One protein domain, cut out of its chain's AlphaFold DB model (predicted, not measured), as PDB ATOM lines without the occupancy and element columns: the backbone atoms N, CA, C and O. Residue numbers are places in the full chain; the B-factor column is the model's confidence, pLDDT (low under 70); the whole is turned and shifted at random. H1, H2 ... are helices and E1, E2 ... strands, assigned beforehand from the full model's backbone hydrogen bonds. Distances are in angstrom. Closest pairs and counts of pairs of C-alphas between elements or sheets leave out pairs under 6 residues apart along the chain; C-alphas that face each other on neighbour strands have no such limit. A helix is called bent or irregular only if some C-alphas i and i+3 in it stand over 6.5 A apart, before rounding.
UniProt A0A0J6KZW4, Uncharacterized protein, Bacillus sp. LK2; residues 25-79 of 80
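AT A GLANCE: This is residues 25 to 79 of the 80 residues of an uncharacterized protein of Bacillus sp. LK2 (UniProt A0A0J6KZW4). One long helix, H1, runs the length of the domain; the chain then turns back along it as a single strand, E1, and a second helix, H2, slants back across so that its last part reaches H1. The loop of residues 30 to 35 sticks out at the beginning of H1, and the turn of residues 50 to 55, of which 50 to 52 belong to H1, sticks out at the other end. The 55 printed residues hold two named helices and one named strand, in the order H1, E1, H2, and the class is mostly helix. The whole is compact, with a radius of gyration of the C-alphas of 11.6 A, and elongated, spanning 33 by 20 by 18 A.

HOW THE PARTS SIT: H1, residues 36 to 52, and H2, residues 64 to 78, only just touch, with 3 pairs of C-alphas within 8 A; the closest are those of Val 45 and Thr 74, 6.7 A apart. H1 touches H2 with residues 45 to 49 alone, and H2 touches H1 with residues 74 to 78 alone. The helices run the same way at a steep tilt of 59 degrees. E1, residues 56 to 60, pairs with no named strand. The closest C-alphas of H1 and E1 are those of Ala 48 and Val 57, 6.5 A apart. E1 and H2 are apart. Every O i to N i+4 pair in H2 is within hydrogen-bond range, against 11 of 13 in H1.

IN THESE COORDINATES: H1 is 24.6 A long, from C-alpha 36 at (333.542, 362.488, 311.204). It has a kink of 27 degrees near residue 43 and is only just irregular: C-alphas 39 and 42 are 6.7 A apart. E1 is 13.0 A long. H2 is 20.7 A long and ends with C-alpha 78 at (327.320, 354.836, 291.090).

THE WHOLE: The two C-alphas farthest apart, those of Glu 34 and Gly 54, are 33.7 A apart. The printed part has no cut, and the links H1 to E1 and E1 to H2 are tight. Mean pLDDT of the printed part is 80.9; residues 30 to 36 and 78 to 79 are under 70.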
ATOM      1  N   TRP A  25     325.683 351.884 308.004       87.25
ATOM      2  CA  TRP A  25     326.082 353.212 307.550       87.25
ATOM      3  C   TRP A  25     326.541 354.079 308.729       87.25
ATOM      4  O   TRP A  25     325.892 354.049 309.786       87.25
ATOM      5  N   PRO A  26     327.613 354.880 308.581       83.75
ATOM      6  CA  PRO A  26     328.083 355.759 309.638       83.75
ATOM      7  C   PRO A  26     326.999 356.753 310.067       83.75
ATOM      8  O   PRO A  26     326.234 357.294 309.265       83.75
ATOM      9  N   HIS A  27     326.948 357.018 311.370       78.62
ATOM     10  CA  HIS A  27     326.091 358.044 311.942       78.62
ATOM     11  C   HIS A  27     326.777 358.738 313.124       78.62
ATOM     12  O   HIS A  27     327.459 358.102 313.930       78.62
ATOM     13  N   ASP A  28     326.512 360.028 313.307       76.69
ATOM     14  CA  ASP A  28     327.165 360.845 314.346       76.69
ATOM     15  C   ASP A  28     326.597 360.631 315.761       76.69
ATOM     16  O   ASP A  28     327.003 361.281 316.719       76.69
ATOM     17  N   ARG A  29     325.630 359.718 315.930       71.62
ATOM     18  CA  ARG A  29     324.935 359.526 317.217       71.62
ATOM     19  C   ARG A  29     325.757 358.789 318.279       71.62
ATOM     20  O   ARG A  29     325.457 358.928 319.459       71.62
ATOM     21  N   THR A  30     326.750 357.997 317.879       65.94
ATOM     22  CA  THR A  30     327.560 357.162 318.791       65.94
ATOM     23  C   THR A  30     329.037 357.538 318.822       65.94
ATOM     24  O   THR A  30     329.713 357.213 319.794       65.94
ATOM     25  N   HIS A  31     329.540 358.264 317.818       59.56
ATOM     26  CA  HIS A  31     330.945 358.652 317.713       59.56
ATOM     27  C   HIS A  31     331.066 360.179 317.798       59.56
ATOM     28  O   HIS A  31     330.431 360.904 317.039       59.56
ATOM     29  N   ARG A  32     331.844 360.669 318.772       53.81
ATOM     30  CA  ARG A  32     332.010 362.104 319.056       53.81
ATOM     31  C   ARG A  32     332.901 362.773 318.003       53.81
ATOM     32  O   ARG A  32     334.105 362.537 317.995       53.81
ATOM     33  N   GLY A  33     332.324 363.668 317.206       58.09
ATOM     34  CA  GLY A  33     333.058 364.656 316.410       58.09
ATOM     35  C   GLY A  33     332.251 365.152 315.214       58.09
ATOM     36  O   GLY A  33     331.952 364.371 314.315       58.09
ATOM     37  N   GLU A  34     331.914 366.445 315.186       59.66
ATOM     38  CA  GLU A  34     331.311 367.076 314.007       59.66
ATOM     39  C   GLU A  34     332.205 366.845 312.774       59.66
ATOM     40  O   GLU A  34     333.410 367.096 312.804       59.66
ATOM     41  N   GLY A  35     331.620 366.317 311.695       62.91
ATOM     42  CA  GLY A  35     332.318 366.070 310.428       62.91
ATOM     43  C   GLY A  35     333.046 364.726 310.310       62.91
ATOM     44  O   GLY A  35     333.651 364.472 309.268       62.91
ATOM     45  N   TYR A  36     332.988 363.844 311.318       68.25
ATOM     46  CA  TYR A  36     333.542 362.488 311.204       68.25
ATOM     47  C   TYR A  36     332.773 361.652 310.172       68.25
ATOM     48  O   TYR A  36     333.391 361.056 309.295       68.25
ATOM     49  N   ARG A  37     331.434 361.686 310.199       70.50
ATOM     50  CA  ARG A  37     330.590 361.002 309.208       70.50
ATOM     51  C   ARG A  37     330.869 361.436 307.769       70.50
ATOM     52  O   ARG A  37     331.096 360.571 306.934       70.50
ATOM     53  N   ALA A  38     330.948 362.742 307.509       70.56
ATOM     54  CA  ALA A  38     331.165 363.269 306.157       70.56
ATOM     55  C   ALA A  38     332.450 362.728 305.499       70.56
ATOM     56  O   ALA A  38     332.497 362.552 304.289       70.56
ATOM     57  N   LYS A  39     333.489 362.425 306.293       74.31
ATOM     58  CA  LYS A  39     334.737 361.817 305.796       74.31
ATOM     59  C   LYS A  39     334.616 360.322 305.503       74.31
ATOM     60  O   LYS A  39     335.412 359.786 304.741       74.31
ATOM     61  N   LEU A  40     333.682 359.642 306.158       81.75
ATOM     62  CA  LEU A  40     333.467 358.206 306.005       81.75
ATOM     63  C   LEU A  40     332.503 357.895 304.865       81.75
ATOM     64  O   LEU A  40     332.566 356.811 304.300       81.75
ATOM     65  N   ASP A  41     331.641 358.833 304.499       81.31
ATOM     66  CA  ASP A  41     330.600 358.595 303.508       81.31
ATOM     67  C   ASP A  41     331.163 358.131 302.152       81.31
ATOM     68  O   ASP A  41     330.712 357.116 301.620       81.31
ATOM     69  N   ASP A  42     332.223 358.769 301.648       84.69
ATOM     70  CA  ASP A  42     332.882 358.354 300.398       84.69
ATOM     71  C   ASP A  42     333.530 356.969 300.503       84.69
ATOM     72  O   ASP A  42     333.498 356.178 299.556       84.69
ATOM     73  N   ILE A  43     334.084 356.638 301.672       88.56
ATOM     74  CA  ILE A  43     334.677 355.323 301.931       88.56
ATOM     75  C   ILE A  43     333.580 354.250 301.909       88.56
ATOM     76  O   ILE A  43     333.759 353.207 301.287       88.56
ATOM     77  N   TRP A  44     332.422 354.504 302.528       89.62
ATOM     78  CA  TRP A  44     331.304 353.554 302.561       89.62
ATOM     79  C   TRP A  44     330.641 353.389 301.197       89.62
ATOM     80  O   TRP A  44     330.302 352.265 300.829       89.62
ATOM     81  N   VAL A  45     330.511 354.468 300.418       88.31
ATOM     82  CA  VAL A  45     330.063 354.379 299.020       88.31
ATOM     83  C   VAL A  45     331.037 353.550 298.192       88.31
ATOM     84  O   VAL A  45     330.597 352.682 297.441       88.31
ATOM     85  N   THR A  46     332.345 353.759 298.360       91.31
ATOM     86  CA  THR A  46     333.368 352.982 297.646       91.31
ATOM     87  C   THR A  46     333.288 351.500 298.016       91.31
ATOM     88  O   THR A  46     333.206 350.660 297.126       91.31
ATOM     89  N   MET A  47     333.212 351.163 299.309       92.56
ATOM     90  CA  MET A  47     333.044 349.772 299.754       92.56
ATOM     91  C   MET A  47     331.779 349.134 299.173       92.56
ATOM     92  O   MET A  47     331.837 348.025 298.649       92.56
ATOM     93  N   ALA A  48     330.641 349.830 299.225       91.38
ATOM     94  CA  ALA A  48     329.389 349.323 298.673       91.38
ATOM     95  C   ALA A  48     329.462 349.123 297.149       91.38
ATOM     96  O   ALA A  48     328.919 348.141 296.646       91.38
ATOM     97  N   LYS A  49     330.147 350.019 296.421       90.81
ATOM     98  CA  LYS A  49     330.360 349.902 294.971       90.81
ATOM     99  C   LYS A  49     331.159 348.645 294.629       90.81
ATOM    100  O   LYS A  49     330.736 347.896 293.755       90.81
ATOM    101  N   GLU A  50     332.256 348.394 295.338       94.19
ATOM    102  CA  GLU A  50     333.100 347.218 295.103       94.19
ATOM    103  C   GLU A  50     332.392 345.906 295.482       94.19
ATOM    104  O   GLU A  50     332.416 344.948 294.711       94.19
ATOM    105  N   LEU A  51     331.694 345.870 296.625       94.12
ATOM    106  CA  LEU A  51     330.942 344.685 297.067       94.12
ATOM    107  C   LEU A  51     329.803 344.326 296.100       94.12
ATOM    108  O   LEU A  51     329.581 343.149 295.815       94.12
ATOM    109  N   HIS A  52     329.107 345.328 295.549       92.88
ATOM    110  CA  HIS A  52     327.942 345.107 294.688       92.88
ATOM    111  C   HIS A  52     328.258 344.338 293.394       92.88
ATOM    112  O   HIS A  52     327.371 343.700 292.828       92.88
ATOM    113  N   TYR A  53     329.509 344.350 292.922       92.62
ATOM    114  CA  TYR A  53     329.900 343.547 291.761       92.62
ATOM    115  C   TYR A  53     329.897 342.036 292.040       92.62
ATOM    116  O   TYR A  53     329.739 341.252 291.104       92.62
ATOM    117  N   GLY A  54     330.089 341.624 293.297       93.38
ATOM    118  CA  GLY A  54     330.181 340.216 293.689       93.38
ATOM    119  C   GLY A  54     328.921 339.660 294.351       93.38
ATOM    120  O   GLY A  54     328.617 338.479 294.186       93.38
ATOM    121  N   GLU A  55     328.186 340.491 295.093       94.94
ATOM    122  CA  GLU A  55     327.087 340.050 295.955       94.94
ATOM    123  C   GLU A  55     326.077 341.170 296.265       94.94
ATOM    124  O   GLU A  55     326.274 342.340 295.921       94.94
ATOM    125  N   ASN A  56     324.968 340.829 296.928       95.69
ATOM    126  CA  ASN A  56     324.031 341.844 297.406       95.69
ATOM    127  C   ASN A  56     324.650 342.649 298.556       95.69
ATOM    128  O   ASN A  56     325.336 342.105 299.418       95.69
ATOM    129  N   VAL A  57     324.357 343.950 298.615       94.69
ATOM    130  CA  VAL A  57     324.785 344.811 299.725       94.69
ATOM    131  C   VAL A  57     323.561 345.271 300.500       94.69
ATOM    132  O   VAL A  57     322.741 346.047 300.005       94.69
ATOM    133  N   HIS A  58     323.451 344.812 301.743       94.50
ATOM    134  CA  HIS A  58     322.375 345.183 302.654       94.50
ATOM    135  C   HIS A  58     322.862 346.293 303.585       94.50
ATOM    136  O   HIS A  58     323.666 346.063 304.486       94.50
ATOM    137  N   SER A  59     322.380 347.518 303.369       90.44
ATOM    138  CA  SER A  59     322.773 348.676 304.180       90.44
ATOM    139  C   SER A  59     321.754 348.985 305.276       90.44
ATOM    140  O   SER A  59     320.590 349.292 305.002       90.44
ATOM    141  N   VAL A  60     322.214 348.984 306.527       91.00
ATOM    142  CA  VAL A  60     321.433 349.405 307.694       91.00
ATOM    143  C   VAL A  60     321.706 350.879 307.983       91.00
ATOM    144  O   VAL A  60     322.832 351.278 308.275       91.00
ATOM    145  N   VAL A  61     320.653 351.694 307.929       89.00
ATOM    146  CA  VAL A  61     320.707 353.148 308.144       89.00
ATOM    147  C   VAL A  61     319.935 353.550 309.394       89.00
ATOM    148  O   VAL A  61     318.932 352.933 309.746       89.00
ATOM    149  N   TYR A  62     320.391 354.614 310.056       87.06
ATOM    150  CA  TYR A  62     319.858 355.030 311.357       87.06
ATOM    151  C   TYR A  62     318.385 355.475 311.318       87.06
ATOM    152  O   TYR A  62     317.616 355.168 312.225       87.06
ATOM    153  N   ASN A  63     317.985 356.237 310.296       86.94
ATOM    154  CA  ASN A  63     316.623 356.751 310.153       86.94
ATOM    155  C   ASN A  63     316.239 356.957 308.676       86.94
ATOM    156  O   ASN A  63     317.067 356.819 307.771       86.94
ATOM    157  N   LEU A  64     314.969 357.298 308.434       87.38
ATOM    158  CA  LEU A  64     314.428 357.488 307.085       87.38
ATOM    159  C   LEU A  64     315.063 358.672 306.342       87.38
ATOM    160  O   LEU A  64     315.316 358.573 305.148       87.38
ATOM    161  N   GLU A  65     315.355 359.767 307.039       85.81
ATOM    162  CA  GLU A  65     316.032 360.933 306.459       85.81
ATOM    163  C   GLU A  65     317.405 360.550 305.890       85.81
ATOM    164  O   GLU A  65     317.711 360.818 304.731       85.81
ATOM    165  N   THR A  66     318.184 359.810 306.679       80.69
ATOM    166  CA  THR A  66     319.478 359.254 306.276       80.69
ATOM    167  C   THR A  66     319.311 358.309 305.085       80.69
ATOM    168  O   THR A  66     320.086 358.381 304.139       80.69
ATOM    169  N   LYS A  67     318.265 357.468 305.079       84.75
ATOM    170  CA  LYS A  67     317.959 356.581 303.946       84.75
ATOM    171  C   LYS A  67     317.734 357.355 302.644       84.75
ATOM    172  O   LYS A  67     318.273 356.969 301.613       84.75
ATOM    173  N   LEU A  68     316.922 358.411 302.685       84.19
ATOM    174  CA  LEU A  68     316.574 359.204 301.502       84.19
ATOM    175  C   LEU A  68     317.789 359.957 300.960       84.19
ATOM    176  O   LEU A  68     318.043 359.910 299.759       84.19
ATOM    177  N   TYR A  69     318.561 360.585 301.848       82.44
ATOM    178  CA  TYR A  69     319.795 361.275 301.484       82.44
ATOM    179  C   TYR A  69     320.777 360.332 300.770       82.44
ATOM    180  O   TYR A  69     321.232 360.629 299.666       82.44
ATOM    181  N   TRP A  70     321.036 359.153 301.345       75.75
ATOM    182  CA  TRP A  70     321.972 358.191 300.753       75.75
ATOM    183  C   TRP A  70     321.447 357.525 299.495       75.75
ATOM    184  O   TRP A  70     322.217 357.311 298.571       75.75
ATOM    185  N   SER A  71     320.146 357.250 299.400       78.88
ATOM    186  CA  SER A  71     319.577 356.720 298.160       78.88
ATOM    187  C   SER A  71     319.832 357.658 296.980       78.88
ATOM    188  O   SER A  71     320.090 357.183 295.879       78.88
ATOM    189  N   LEU A  72     319.774 358.975 297.200       78.50
ATOM    190  CA  LEU A  72     320.075 359.969 296.172       78.50
ATOM    191  C   LEU A  72     321.585 360.057 295.905       78.50
ATOM    192  O   LEU A  72     322.000 359.981 294.750       78.50
ATOM    193  N   TYR A  73     322.407 360.148 296.957       78.44
ATOM    194  CA  TYR A  73     323.867 360.255 296.831       78.44
ATOM    195  C   TYR A  73     324.491 359.039 296.137       78.44
ATOM    196  O   TYR A  73     325.315 359.185 295.238       78.44
ATOM    197  N   THR A  74     324.077 357.834 296.516       71.88
ATOM    198  CA  THR A  74     324.588 356.587 295.947       71.88
ATOM    199  C   THR A  74     324.214 356.460 294.471       71.88
ATOM    200  O   THR A  74     325.079 356.164 293.656       71.88
ATOM    201  N   VAL A  75     322.970 356.767 294.082       73.94
ATOM    202  CA  VAL A  75     322.559 356.743 292.663       73.94
ATOM    203  C   VAL A  75     323.359 357.750 291.830       73.94
ATOM    204  O   VAL A  75     323.798 357.422 290.726       73.94
ATOM    205  N   MET A  76     323.611 358.948 292.366       76.75
ATOM    206  CA  MET A  76     324.435 359.958 291.693       76.75
ATOM    207  C   MET A  76     325.903 359.533 291.531       76.75
ATOM    208  O   MET A  76     326.509 359.865 290.518       76.75
ATOM    209  N   ASN A  77     326.472 358.789 292.485       71.50
ATOM    210  CA  ASN A  77     327.894 358.414 292.479       71.50
ATOM    211  C   ASN A  77     328.190 357.003 291.924       71.50
ATOM    212  O   ASN A  77     329.345 356.675 291.658       71.50
ATOM    213  N   MET A  78     327.174 356.159 291.721       66.44
ATOM    214  CA  MET A  78     327.320 354.836 291.090       66.44
ATOM    215  C   MET A  78     327.139 354.858 289.564       66.44
ATOM    216  O   MET A  78     327.424 353.858 288.913       66.44
ATOM    217  N   THR A  79     326.667 355.969 288.994       60.06
ATOM    218  CA  THR A  79     326.371 356.116 287.553       60.06
ATOM    219  C   THR A  79     327.500 356.765 286.738       60.06
ATOM    220  O   THR A  79     327.291 357.104 285.574       60.06
TER     221      THR A  79